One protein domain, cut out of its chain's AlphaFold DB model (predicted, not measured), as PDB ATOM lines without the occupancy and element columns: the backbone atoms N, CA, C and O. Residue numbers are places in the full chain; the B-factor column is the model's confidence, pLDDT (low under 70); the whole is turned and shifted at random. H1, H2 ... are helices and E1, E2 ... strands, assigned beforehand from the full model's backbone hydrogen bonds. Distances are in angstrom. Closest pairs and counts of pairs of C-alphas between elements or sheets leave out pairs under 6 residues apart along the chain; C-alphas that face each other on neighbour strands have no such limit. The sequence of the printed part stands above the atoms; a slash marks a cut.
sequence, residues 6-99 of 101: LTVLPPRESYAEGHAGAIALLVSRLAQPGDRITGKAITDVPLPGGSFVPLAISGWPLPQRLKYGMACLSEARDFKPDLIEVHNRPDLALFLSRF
ATOM      1  N   LEU A   6     173.565  82.355 165.132       98.31
ATOM      2  CA  LEU A   6     172.686  83.481 164.822       98.31
ATOM      3  C   LEU A   6     173.534  84.725 164.566       98.31
ATOM      4  O   LEU A   6     174.080  85.313 165.499       98.31
ATOM      5  N   THR A   7     173.590  85.169 163.318       98.06
ATOM      6  CA  THR A   7     174.274  86.403 162.938       98.06
ATOM      7  C   THR A   7     173.297  87.574 162.939       98.06
ATOM      8  O   THR A   7     172.323  87.605 162.185       98.06
ATOM      9  N   VAL A   8     173.572  88.575 163.771       97.94
ATOM     10  CA  VAL A   8     172.820  89.828 163.857       97.94
ATOM     11  C   VAL A   8     173.543  90.906 163.059       97.94
ATOM     12  O   VAL A   8     174.629  91.374 163.423       97.94
ATOM     13  N   LEU A   9     172.909  91.330 161.973       96.88
ATOM     14  CA  LEU A   9     173.422  92.389 161.118       96.88
ATOM     15  C   LEU A   9     173.254  93.770 161.772       96.88
ATOM     16  O   LEU A   9     172.329  93.990 162.551       96.88
ATOM     17  N   PRO A  10     174.101  94.761 161.456       93.12
ATOM     18  CA  PRO A  10     173.861  96.134 161.883       93.12
ATOM     19  C   PRO A  10     172.534  96.668 161.302       93.12
ATOM     20  O   PRO A  10     172.180  96.327 160.178       93.12
ATOM     21  N   PRO A  11     171.817  97.599 161.964       90.44
ATOM     22  CA  PRO A  11     170.509  98.077 161.481       90.44
ATOM     23  C   PRO A  11     170.493  98.741 160.095       90.44
ATOM     24  O   PRO A  11     169.425  98.925 159.515       90.44
ATOM     25  N   ARG A  12     171.660  99.185 159.616       90.75
ATOM     26  CA  ARG A  12     171.842  99.814 158.300       90.75
ATOM     27  C   ARG A  12     172.296  98.832 157.223       90.75
ATOM     28  O   ARG A  12     172.347  99.213 156.063       90.75
ATOM     29  N   GLU A  13     172.633  97.614 157.613       93.56
ATOM     30  CA  GLU A  13     173.065  96.568 156.705       93.56
ATOM     31  C   GLU A  13     171.835  95.905 156.080       93.56
ATOM     32  O   GLU A  13     170.859  95.604 156.775       93.56
ATOM     33  N   SER A  14     171.879  95.688 154.767       94.50
ATOM     34  CA  SER A  14     170.851  94.957 154.031       94.50
ATOM     35  C   SER A  14     171.419  93.614 153.589       94.50
ATOM     36  O   SER A  14     172.506  93.569 153.021       94.50
ATOM     37  N   TYR A  15     170.698  92.523 153.842       96.19
ATOM     38  CA  TYR A  15     171.096  91.177 153.415       96.19
ATOM     39  C   TYR A  15     170.446  90.804 152.086       96.19
ATOM     40  O   TYR A  15     169.785  89.778 151.981       96.19
ATOM     41  N   ALA A  16     170.558  91.676 151.090       95.69
ATOM     42  CA  ALA A  16     169.861  91.529 149.818       95.69
ATOM     43  C   ALA A  16     170.835  91.710 148.654       95.69
ATOM     44  O   ALA A  16     171.663  92.616 148.713       95.69
ATOM     45  N   GLU A  17     170.731  90.894 147.603       89.81
ATOM     46  CA  GLU A  17     171.711  90.870 146.498       89.81
ATOM     47  C   GLU A  17     171.991  92.253 145.886       89.81
ATOM     48  O   GLU A  17     173.148  92.606 145.667       89.81
ATOM     49  N   GLY A  18     170.953  93.072 145.671       89.81
ATOM     50  CA  GLY A  18     171.087  94.399 145.055       89.81
ATOM     51  C   GLY A  18     171.576  95.512 145.989       89.81
ATOM     52  O   GLY A  18     171.958  96.581 145.520       89.81
ATOM     53  N   HIS A  19     171.564  95.283 147.304       91.44
ATOM     54  CA  HIS A  19     171.779  96.323 148.318       91.44
ATOM     55  C   HIS A  19     172.727  95.880 149.442       91.44
ATOM     56  O   HIS A  19     172.769  96.505 150.504       91.44
ATOM     57  N   ALA A  20     173.467  94.792 149.228       93.50
ATOM     58  CA  ALA A  20     174.342  94.205 150.226       93.50
ATOM     59  C   ALA A  20     175.489  95.144 150.606       93.50
ATOM     60  O   ALA A  20     176.219  95.641 149.747       93.50
ATOM     61  N   GLY A  21     175.682  95.348 151.908       93.06
ATOM     62  CA  GLY A  21     176.907  95.954 152.411       93.06
ATOM     63  C   GLY A  21     178.017  94.913 152.591       93.06
ATOM     64  O   GLY A  21     177.868  93.718 152.314       93.06
ATOM     65  N   ALA A  22     179.173  95.378 153.062       93.88
ATOM     66  CA  ALA A  22     180.355  94.531 153.208       93.88
ATOM     67  C   ALA A  22     180.163  93.404 154.239       93.88
ATOM     68  O   ALA A  22     180.675  92.303 154.039       93.88
ATOM     69  N   ILE A  23     179.417  93.658 155.322       95.06
ATOM     70  CA  ILE A  23     179.165  92.649 156.359       95.06
ATOM     71  C   ILE A  23     178.230  91.577 155.806       95.06
ATOM     72  O   ILE A  23     178.523  90.396 155.952       95.06
ATOM     73  N   ALA A  24     177.159  91.964 155.109       96.12
ATOM     74  CA  ALA A  24     176.233  91.025 154.487       96.12
ATOM     75  C   ALA A  24     176.945  90.095 153.491       96.12
ATOM     76  O   ALA A  24     176.759  88.882 153.538       96.12
ATOM     77  N   LEU A  25     177.830  90.642 152.650       96.38
ATOM     78  CA  LEU A  25     178.630  89.858 151.704       96.38
ATOM     79  C   LEU A  25     179.639  88.922 152.385       96.38
ATOM     80  O   LEU A  25     179.966  87.871 151.834       96.38
ATOM     81  N   LEU A  26     180.190  89.303 153.538       96.19
ATOM     82  CA  LEU A  26     181.074  88.430 154.311       96.19
ATOM     83  C   LEU A  26     180.279  87.274 154.927       96.19
ATOM     84  O   LEU A  26     180.646  86.118 154.745       96.19
ATOM     85  N   VAL A  27     179.169  87.594 155.594       96.56
ATOM     86  CA  VAL A  27     178.274  86.618 156.232       96.56
ATOM     87  C   VAL A  27     177.756  85.615 155.205       96.56
ATOM     88  O   VAL A  27     177.863  84.417 155.428       96.56
ATOM     89  N   SER A  28     177.321  86.084 154.036       96.69
ATOM     90  CA  SER A  28     176.869  85.245 152.920       96.69
ATOM     91  C   SER A  28     177.883  84.179 152.488       96.69
ATOM     92  O   SER A  28     177.505  83.067 152.127       96.69
ATOM     93  N   ARG A  29     179.185  84.482 152.560       96.19
ATOM     94  CA  ARG A  29     180.247  83.538 152.178       96.19
ATOM     95  C   ARG A  29     180.627  82.553 153.280       96.19
ATOM     96  O   ARG A  29     181.193  81.510 152.966       96.19
ATOM     97  N   LEU A  30     180.399  82.906 154.543       95.62
ATOM     98  CA  LEU A  30     180.872  82.135 155.698       95.62
ATOM     99  C   LEU A  30     179.763  81.322 156.372       95.62
ATOM    100  O   LEU A  30     180.047  80.253 156.918       95.62
ATOM    101  N   ALA A  31     178.525  81.814 156.318       96.00
ATOM    102  CA  ALA A  31     177.372  81.185 156.940       96.00
ATOM    103  C   ALA A  31     177.105  79.801 156.342       96.00
ATOM    104  O   ALA A  31     177.059  79.608 155.124       96.00
ATOM    105  N   GLN A  32     176.884  78.834 157.221       95.12
ATOM    106  CA  GLN A  32     176.526  77.471 156.869       95.12
ATOM    107  C   GLN A  32     175.008  77.347 156.673       95.12
ATOM    108  O   GLN A  32     174.244  78.158 157.197       95.12
ATOM    109  N   PRO A  33     174.515  76.304 155.979       92.81
ATOM    110  CA  PRO A  33     173.075  76.101 155.777       92.81
ATOM    111  C   PRO A  33     172.241  76.039 157.071       92.81
ATOM    112  O   PRO A  33     171.047  76.323 157.040       92.81
ATOM    113  N   GLY A  34     172.857  75.664 158.200       93.94
ATOM    114  CA  GLY A  34     172.206  75.606 159.513       93.94
ATOM    115  C   GLY A  34     172.173  76.930 160.284       93.94
ATOM    116  O   GLY A  34     171.518  76.985 161.327       93.94
ATOM    117  N   ASP A  35     172.851  77.968 159.794       97.25
ATOM    118  CA  ASP A  35     172.932  79.272 160.449       97.25
ATOM    119  C   ASP A  35     171.718  80.142 160.118       97.25
ATOM    120  O   ASP A  35     171.062  79.989 159.082       97.25
ATOM    121  N   ARG A  36     171.420  81.092 161.004       97.75
ATOM    122  CA  ARG A  36     170.367  82.089 160.811       97.75
ATOM    123  C   ARG A  36     170.970  83.482 160.775       97.75
ATOM    124  O   ARG A  36     171.761  83.851 161.635       97.75
ATOM    125  N   ILE A  37     170.546  84.277 159.804       98.12
ATOM    126  CA  ILE A  37     170.940  85.675 159.664       98.12
ATOM    127  C   ILE A  37     169.707  86.518 159.947       98.12
ATOM    128  O   ILE A  37     168.638  86.258 159.400       98.12
ATOM    129  N   THR A  38     169.836  87.543 160.783       97.62
ATOM    130  CA  THR A  38     168.734  88.461 161.065       97.62
ATOM    131  C   THR A  38     169.150  89.918 160.943       97.62
ATOM    132  O   THR A  38     170.289  90.302 161.216       97.62
ATOM    133  N   GLY A  39     168.215  90.747 160.495       95.81
ATOM    134  CA  GLY A  39     168.459  92.147 160.187       95.81
ATOM    135  C   GLY A  39     167.176  92.890 159.845       95.81
ATOM    136  O   GLY A  39     166.067  92.394 160.044       95.81
ATOM    137  N   LYS A  40     167.320  94.118 159.339       93.75
ATOM    138  CA  LYS A  40     166.175  94.893 158.847       93.75
ATOM    139  C   LYS A  40     165.489  94.129 157.705       93.75
ATOM    140  O   LYS A  40     166.168  93.503 156.899       93.75
ATOM    141  N   ALA A  41     164.161  94.220 157.626       93.94
ATOM    142  CA  ALA A  41     163.404  93.675 156.505       93.94
ATOM    143  C   ALA A  41     163.939  94.177 155.153       93.94
ATOM    144  O   ALA A  41     164.243  95.365 155.000       93.94
ATOM    145  N   ILE A  42     164.030  93.253 154.201       93.88
ATOM    146  CA  ILE A  42     164.466  93.487 152.823       93.88
ATOM    147  C   ILE A  42     163.272  93.333 151.876       93.88
ATOM    148  O   ILE A  42     162.284  92.687 152.224       93.88
ATOM    149  N   THR A  43     163.366  93.928 150.690       88.44
ATOM    150  CA  THR A  43     162.362  93.801 149.618       88.44
ATOM    151  C   THR A  43     162.812  92.889 148.480       88.44
ATOM    152  O   THR A  43     161.967  92.435 147.715       88.44
ATOM    153  N   ASP A  44     164.116  92.621 148.378       88.69
ATOM    154  CA  ASP A  44     164.713  91.824 147.303       88.69
ATOM    155  C   ASP A  44     165.047  90.401 147.778       88.69
ATOM    156  O   ASP A  44     164.790  90.020 148.925       88.69
ATOM    157  N   VAL A  45     165.654  89.614 146.888       91.88
ATOM    158  CA  VAL A  45     166.133  88.262 147.188       91.88
ATOM    159  C   VAL A  45     167.249  88.328 148.244       91.88
ATOM    160  O   VAL A  45     168.200  89.105 148.076       91.88
ATOM    161  N   PRO A  46     167.150  87.551 149.341       95.81
ATOM    162  CA  PRO A  46     168.207  87.491 150.337       95.81
ATOM    163  C   PRO A  46     169.484  86.898 149.744       95.81
ATOM    164  O   PRO A  46     169.422  86.014 148.890       95.81
ATOM    165  N   LEU A  47     170.641  87.351 150.230       96.12
ATOM    166  CA  LEU A  47     171.916  86.747 149.841       96.12
ATOM    167  C   LEU A  47     171.940  85.239 150.160       96.12
ATOM    168  O   LEU A  47     171.344  84.808 151.153       96.12
ATOM    169  N   PRO A  48     172.671  84.433 149.371       90.44
ATOM    170  CA  PRO A  48     172.879  83.028 149.693       90.44
ATOM    171  C   PRO A  48     173.734  82.901 150.962       90.44
ATOM    172  O   PRO A  48     174.629  83.708 151.179       90.44
ATOM    173  N   GLY A  49     173.488  81.896 151.797       89.88
ATOM    174  CA  GLY A  49     174.244  81.667 153.035       89.88
ATOM    175  C   GLY A  49     173.342  81.754 154.259       89.88
ATOM    176  O   GLY A  49     172.764  82.805 154.539       89.88
ATOM    177  N   GLY A  50     173.210  80.623 154.955       94.31
ATOM    178  CA  GLY A  50     172.239  80.424 156.029       94.31
ATOM    179  C   GLY A  50     170.793  80.731 155.627       94.31
ATOM    180  O   GLY A  50     170.432  80.766 154.450       94.31
ATOM    181  N   SER A  51     169.951  80.931 156.636       96.44
ATOM    182  CA  SER A  51     168.549  81.324 156.478       96.44
ATOM    183  C   SER A  51     168.345  82.757 156.960       96.44
ATOM    184  O   SER A  51     168.508  83.037 158.149       96.44
ATOM    185  N   PHE A  52     167.969  83.669 156.061       97.38
ATOM    186  CA  PHE A  52     167.645  85.043 156.440       97.38
ATOM    187  C   PHE A  52     166.233  85.146 157.031       97.38
ATOM    188  O   PHE A  52     165.261  84.734 156.399       97.38
ATOM    189  N   VAL A  53     166.117  85.745 158.219       97.12
ATOM    190  CA  VAL A  53     164.842  86.036 158.887       97.12
ATOM    191  C   VAL A  53     164.782  87.528 159.237       97.12
ATOM    192  O   VAL A  53     165.594  88.005 160.039       97.12
ATOM    193  N   PRO A  54     163.847  88.300 158.651       96.94
ATOM    194  CA  PRO A  54     163.728  89.724 158.932       96.94
ATOM    195  C   PRO A  54     163.207  89.967 160.351       96.94
ATOM    196  O   PRO A  54     162.275  89.312 160.808       96.94
ATOM    197  N   LEU A  55     163.762  90.967 161.035       96.31
ATOM    198  CA  LEU A  55     163.323  91.334 162.380       96.31
ATOM    199  C   LEU A  55     161.922  91.952 162.369       96.31
ATOM    200  O   LEU A  55     161.683  92.981 161.727       96.31
ATOM    201  N   ALA A  56     161.032  91.404 163.194       93.31
ATOM    202  CA  ALA A  56     159.743  92.004 163.515       93.31
ATOM    203  C   ALA A  56     159.915  93.142 164.543       93.31
ATOM    204  O   ALA A  56     159.806  92.957 165.756       93.31
ATOM    205  N   ILE A  57     160.219  94.350 164.063       89.94
ATOM    206  CA  ILE A  57     160.402  95.527 164.925       89.94
ATOM    207  C   ILE A  57     159.034  96.106 165.314       89.94
ATOM    208  O   ILE A  57     158.267  96.536 164.458       89.94
ATOM    209  N   SER A  58     158.755  96.181 166.619       85.38
ATOM    210  CA  SER A  58     157.499  96.736 167.148       85.38
ATOM    211  C   SER A  58     157.252  98.201 166.736       85.38
ATOM    212  O   SER A  58     158.170  99.026 166.662       85.38
ATOM    213  N   GLY A  59     155.976  98.541 166.529       86.06
ATOM    214  CA  GLY A  59     155.500  99.908 166.293       86.06
ATOM    215  C   GLY A  59     155.376 100.767 167.558       86.06
ATOM    216  O   GLY A  59     155.066 101.949 167.457       86.06
ATOM    217  N   TRP A  60     155.620 100.206 168.747       86.69
ATOM    218  CA  TRP A  60     155.510 100.941 170.011       86.69
ATOM    219  C   TRP A  60     156.455 102.154 170.084       86.69
ATOM    220  O   TRP A  60     157.527 102.143 169.460       86.69
ATOM    221  N   PRO A  61     156.108 103.188 170.880       90.69
ATOM    222  CA  PRO A  61     156.873 104.432 171.002       90.69
ATOM    223  C   PRO A  61     158.124 104.266 171.889       90.69
ATOM    224  O   PRO A  61     158.413 105.083 172.757       90.69
ATOM    225  N   LEU A  62     158.876 103.183 171.689       90.94
ATOM    226  CA  LEU A  62     160.136 102.904 172.373       90.94
ATOM    227  C   LEU A  62     161.336 103.360 171.525       90.94
ATOM    228  O   LEU A  62     161.249 103.375 170.290       90.94
ATOM    229  N   PRO A  63     162.491 103.661 172.152       92.19
ATOM    230  CA  PRO A  63     163.707 104.003 171.425       92.19
ATOM    231  C   PRO A  63     164.082 102.918 170.411       92.19
ATOM    232  O   PRO A  63     164.100 101.730 170.741       92.19
ATOM    233  N   GLN A  64     164.452 103.310 169.188       89.75
ATOM    234  CA  GLN A  64     164.741 102.368 168.095       89.75
ATOM    235  C   GLN A  64     165.788 101.311 168.472       89.75
ATOM    236  O   GLN A  64     165.665 100.154 168.079       89.75
ATOM    237  N   ARG A  65     166.795 101.690 169.271       90.75
ATOM    238  CA  ARG A  65     167.827 100.769 169.773       90.75
ATOM    239  C   ARG A  65     167.230  99.639 170.611       90.75
ATOM    240  O   ARG A  65     167.611  98.489 170.429       90.75
ATOM    241  N   LEU A  66     166.287  99.976 171.488       92.19
ATOM    242  CA  LEU A  66     165.635  99.017 172.366       92.19
ATOM    243  C   LEU A  66     164.707  98.098 171.566       92.19
ATOM    244  O   LEU A  66     164.755  96.889 171.745       92.19
ATOM    245  N   LYS A  67     163.929  98.653 170.630       94.31
ATOM    246  CA  LYS A  67     163.053  97.860 169.750       94.31
ATOM    247  C   LYS A  67     163.838  96.852 168.919       94.31
ATOM    248  O   LYS A  67     163.436  95.701 168.810       94.31
ATOM    249  N   TYR A  68     164.975  97.287 168.381       95.00
ATOM    250  CA  TYR A  68     165.884  96.421 167.647       95.00
ATOM    251  C   TYR A  68     166.439  95.308 168.544       95.00
ATOM    252  O   TYR A  68     166.353  94.140 168.189       95.00
ATOM    253  N   GLY A  69     166.929  95.655 169.741       95.69
ATOM    254  CA  GLY A  69     167.437  94.669 170.698       95.69
ATOM    255  C   GLY A  69     166.389  93.646 171.134       95.69
ATOM    256  O   GLY A  69     166.687  92.457 171.175       95.69
ATOM    257  N   MET A  70     165.150  94.077 171.388       96.25
ATOM    258  CA  MET A  70     164.045  93.166 171.705       96.25
ATOM    259  C   MET A  70     163.714  92.227 170.545       96.25
ATOM    260  O   MET A  70     163.490  91.046 170.782       96.25
ATOM    261  N   ALA A  71     163.710  92.727 169.306       96.69
ATOM    262  CA  ALA A  71     163.477  91.889 168.136       96.69
ATOM    263  C   ALA A  71     164.588  90.834 167.985       96.69
ATOM    264  O   ALA A  71     164.286  89.654 167.850       96.69
ATOM    265  N   CYS A  72     165.864  91.222 168.114       97.19
ATOM    266  CA  CYS A  72     166.985  90.273 168.081       97.19
ATOM    267  C   CYS A  72     166.896  89.231 169.199       97.19
ATOM    268  O   CYS A  72     167.197  88.062 168.990       97.19
ATOM    269  N   LEU A  73     166.477  89.653 170.391       97.50
ATOM    270  CA  LEU A  73     166.292  88.762 171.526       97.50
ATOM    271  C   LEU A  73     165.142  87.772 171.302       97.50
ATOM    272  O   LEU A  73     165.249  86.613 171.697       97.50
ATOM    273  N   SER A  74     164.055  88.217 170.671       97.06
ATOM    274  CA  SER A  74     162.955  87.345 170.260       97.06
ATOM    275  C   SER A  74     163.444  86.282 169.277       97.06
ATOM    276  O   SER A  74     163.217  85.099 169.509       97.06
ATOM    277  N   GLU A  75     164.193  86.686 168.245       97.50
ATOM    278  CA  GLU A  75     164.784  85.756 167.273       97.50
ATOM    279  C   GLU A  75     165.771  84.778 167.914       97.50
ATOM    280  O   GLU A  75     165.751  83.587 167.612       97.50
ATOM    281  N   ALA A  76     166.606  85.240 168.849       97.69
ATOM    282  CA  ALA A  76     167.521  84.367 169.580       97.69
ATOM    283  C   ALA A  76     166.774  83.302 170.395       97.69
ATOM    284  O   ALA A  76     167.192  82.147 170.431       97.69
ATOM    285  N   ARG A  77     165.648  83.662 171.021       97.31
ATOM    286  CA  ARG A  77     164.820  82.722 171.794       97.31
ATOM    287  C   ARG A  77     164.061  81.729 170.925       97.31
ATOM    288  O   ARG A  77     163.914  80.582 171.344       97.31
ATOM    289  N   ASP A  78     163.597  82.156 169.753       97.38
ATOM    290  CA  ASP A  78     162.977  81.274 168.760       97.38
ATOM    291  C   ASP A  78     163.998  80.270 168.211       97.38
ATOM    292  O   ASP A  78     163.802  79.057 168.272       97.38
ATOM    293  N   PHE A  79     165.139  80.776 167.738       97.31
ATOM    294  CA  PHE A  79     166.131  79.963 167.048       97.31
ATOM    295  C   PHE A  79     166.954  79.071 167.987       97.31
ATOM    296  O   PHE A  79     167.346  77.972 167.582       97.31
ATOM    297  N   LYS A  80     167.205  79.519 169.226       96.19
ATOM    298  CA  LYS A  80     168.097  78.874 170.209       96.19
ATOM    299  C   LYS A  80     169.474  78.543 169.602       96.19
ATOM    300  O   LYS A  80     169.763  77.364 169.375       96.19
ATOM    301  N   PRO A  81     170.271  79.566 169.239       97.31
ATOM    302  CA  PRO A  81     171.606  79.371 168.679       97.31
ATOM    303  C   PRO A  81     172.598  78.867 169.731       97.31
ATOM    304  O   PRO A  81     172.431  79.130 170.917       97.31
ATOM    305  N   ASP A  82     173.676  78.235 169.271       97.19
ATOM    306  CA  ASP A  82     174.840  77.925 170.109       97.19
ATOM    307  C   ASP A  82     175.775  79.145 170.249       97.19
ATOM    308  O   ASP A  82     176.525  79.262 171.215       97.19
ATOM    309  N   LEU A  83     175.736  80.062 169.270       97.06
ATOM    310  CA  LEU A  83     176.522  81.296 169.230       97.06
ATOM    311  C   LEU A  83     175.716  82.436 168.600       97.06
ATOM    312  O   LEU A  83     175.072  82.257 167.568       97.06
ATOM    313  N   ILE A  84     175.807  83.631 169.186       98.12
ATOM    314  CA  ILE A  84     175.273  84.859 168.592       98.12
ATOM    315  C   ILE A  84     176.436  85.740 168.145       98.12
ATOM    316  O   ILE A  84     177.211  86.226 168.969       98.12
ATOM    317  N   GLU A  85     176.523  85.997 166.844       97.44
ATOM    318  CA  GLU A  85     177.488  86.925 166.262       97.44
ATOM    319  C   GLU A  85     176.838  88.290 166.062       97.44
ATOM    320  O   GLU A  85     175.839  88.424 165.358       97.44
ATOM    321  N   VAL A  86     177.398  89.330 166.679       97.31
ATOM    322  CA  VAL A  86     176.875  90.696 166.565       97.31
ATOM    323  C   VAL A  86     177.900  91.575 165.872       97.31
ATOM    324  O   VAL A  86     178.987  91.815 166.399       97.31
ATOM    325  N   HIS A  87     177.538  92.124 164.715       94.19
ATOM    326  CA  HIS A  87     178.440  92.988 163.962       94.19
ATOM    327  C   HIS A  87     178.211  94.473 164.271       94.19
ATOM    328  O   HIS A  87     177.086  94.974 164.273       94.19
ATOM    329  N   ASN A  88     179.309  95.202 164.499       88.62
ATOM    330  CA  ASN A  88     179.361  96.665 164.645       88.62
ATOM    331  C   ASN A  88     178.383  97.272 165.686       88.62
ATOM    332  O   ASN A  88     177.935  98.410 165.537       88.62
ATOM    333  N   ARG A  89     178.011  96.510 166.728       92.44
ATOM    334  CA  ARG A  89     177.090  96.932 167.805       92.44
ATOM    335  C   ARG A  89     177.449  96.301 169.163       92.44
ATOM    336  O   ARG A  89     176.734  95.416 169.635       92.44
ATOM    337  N   PRO A  90     178.533  96.750 169.827       93.69
ATOM    338  CA  PRO A  90     178.944  96.198 171.124       93.69
ATOM    339  C   PRO A  90     177.890  96.398 172.225       93.69
ATOM    340  O   PRO A  90     177.751  95.559 173.108       93.69
ATOM    341  N   ASP A  91     177.093  97.469 172.145       94.56
ATOM    342  CA  ASP A  91     175.966  97.717 173.050       94.56
ATOM    343  C   ASP A  91     174.888  96.627 172.947       94.56
ATOM    344  O   ASP A  91     174.352  96.173 173.958       94.56
ATOM    345  N   LEU A  92     174.599  96.173 171.724       96.00
ATOM    346  CA  LEU A  92     173.655  95.088 171.474       96.00
ATOM    347  C   LEU A  92     174.231  93.733 171.889       96.00
ATOM    348  O   LEU A  92     173.512  92.936 172.482       96.00
ATOM    349  N   ALA A  93     175.518  93.493 171.626       97.19
ATOM    350  CA  ALA A  93     176.202  92.281 172.071       97.19
ATOM    351  C   ALA A  93     176.135  92.137 173.599       97.19
ATOM    352  O   ALA A  93     175.743  91.086 174.105       97.19
ATOM    353  N   LEU A  94     176.413  93.221 174.334       97.06
ATOM    354  CA  LEU A  94     176.295  93.242 175.791       97.06
ATOM    355  C   LEU A  94     174.858  92.968 176.247       97.06
ATOM    356  O   LEU A  94     174.650  92.185 177.169       97.06
ATOM    357  N   PHE A  95     173.862  93.580 175.606       96.69
ATOM    358  CA  PHE A  95     172.458  93.309 175.911       96.69
ATOM    359  C   PHE A  95     172.108  91.829 175.699       96.69
ATOM    360  O   PHE A  95     171.598  91.188 176.615       96.69
ATOM    361  N   LEU A  96     172.425  91.261 174.535       97.12
ATOM    362  CA  LEU A  96     172.101  89.869 174.222       97.12
ATOM    363  C   LEU A  96     172.833  88.896 175.147       97.12
ATOM    364  O   LEU A  96     172.191  87.992 175.661       97.12
ATOM    365  N   SER A  97     174.101  89.143 175.489       97.12
ATOM    366  CA  SER A  97     174.851  88.295 176.432       97.12
ATOM    367  C   SER A  97     174.195  88.149 177.813       97.12
ATOM    368  O   SER A  97     174.474  87.196 178.532       97.12
ATOM    369  N   ARG A  98     173.328  89.095 178.201       96.81
ATOM    370  CA  ARG A  98     172.644  89.101 179.503       96.81
ATOM    371  C   ARG A  98     171.257  88.465 179.470       96.81
ATOM    372  O   ARG A  98     170.732  88.150 180.533       96.81
ATOM    373  N   PHE A  99     170.633  88.357 178.295       96.69
ATOM    374  CA  PHE A  99     169.203  88.033 178.181       96.69
ATOM    375  C   PHE A  99     168.868  86.938 177.164       96.69
ATOM    376  O   PHE A  99     167.761  86.387 177.239       96.69
TER     377      PHE A  99
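This is residues 6 to 99 of the 101 residues of a protein of Gluconobacter japonicus (UniProt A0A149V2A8). A small twisted sheet of four short strands forms the core, with the long helix H2 packed over its inner strands and H3 packed on H2 and on the edge strand E4. H1 is away from both other helices and only grazes the sheet. The 94 printed residues hold three named helices and four named strands, in the order E1 H1 E2 E3 H2 E4 H3; the sheet runs E3 E2 E1 E4, all parallel. The class is mixed, helices and strands; the whole is compact, with a radius of gyration of the C-alphas of 12.4 A and spans of 32 by 28 by 22 A.

E1, residues 6 to 8, has two parallel neighbours: E2, residues 36 to 39, with N 7 and O 36 at 2.8 A, and E4, residues 83 to 86, with N 8 and O 85 at 2.8 A. H1, residues 22 to 30, grazes the sheet with residues 24 to 28; E1, H1 and E2 form a strand-helix-strand unit, two parallel neighbour strands with a helix between, its crossover right-handed. E3, residues 51 to 54, is the parallel neighbour of E2, with N 53 and O 37 at 2.8 A. H2, residues 64 to 79, runs along the strands over E2 and E1, at a height over the sheet of 8.8 A; E3, H2 and E4 form a split unit, with E2 and E1 between its strands, also right-handed. H3, residues 90 to 99, touches residues 69 to 73 of H2 at a steep tilt of 48 degrees, the same way; the closest C-alphas, of Gly 69 and Leu 92, are 6.3 A apart. H2 and H3 on one face of the sheet make two layers with it. Every O i to N i+4 pair is within hydrogen-bond range in H2, 4 of 5 in H1 and 5 of 6 in H3.

E1 begins at C-alpha 6 (172.686, 83.481, 164.822). H1 is 12.7 A long, H2 22.5 A and H3 14.5 A, ending at C-alpha 99 (169.203, 88.033, 178.181).

The farthest C-alphas, of Arg 29 and Pro 61, are 36.6 A apart. The printed part has no cut; the links E1 to H1 and E2 to E3 are long. No printed residue has a pLDDT under 70.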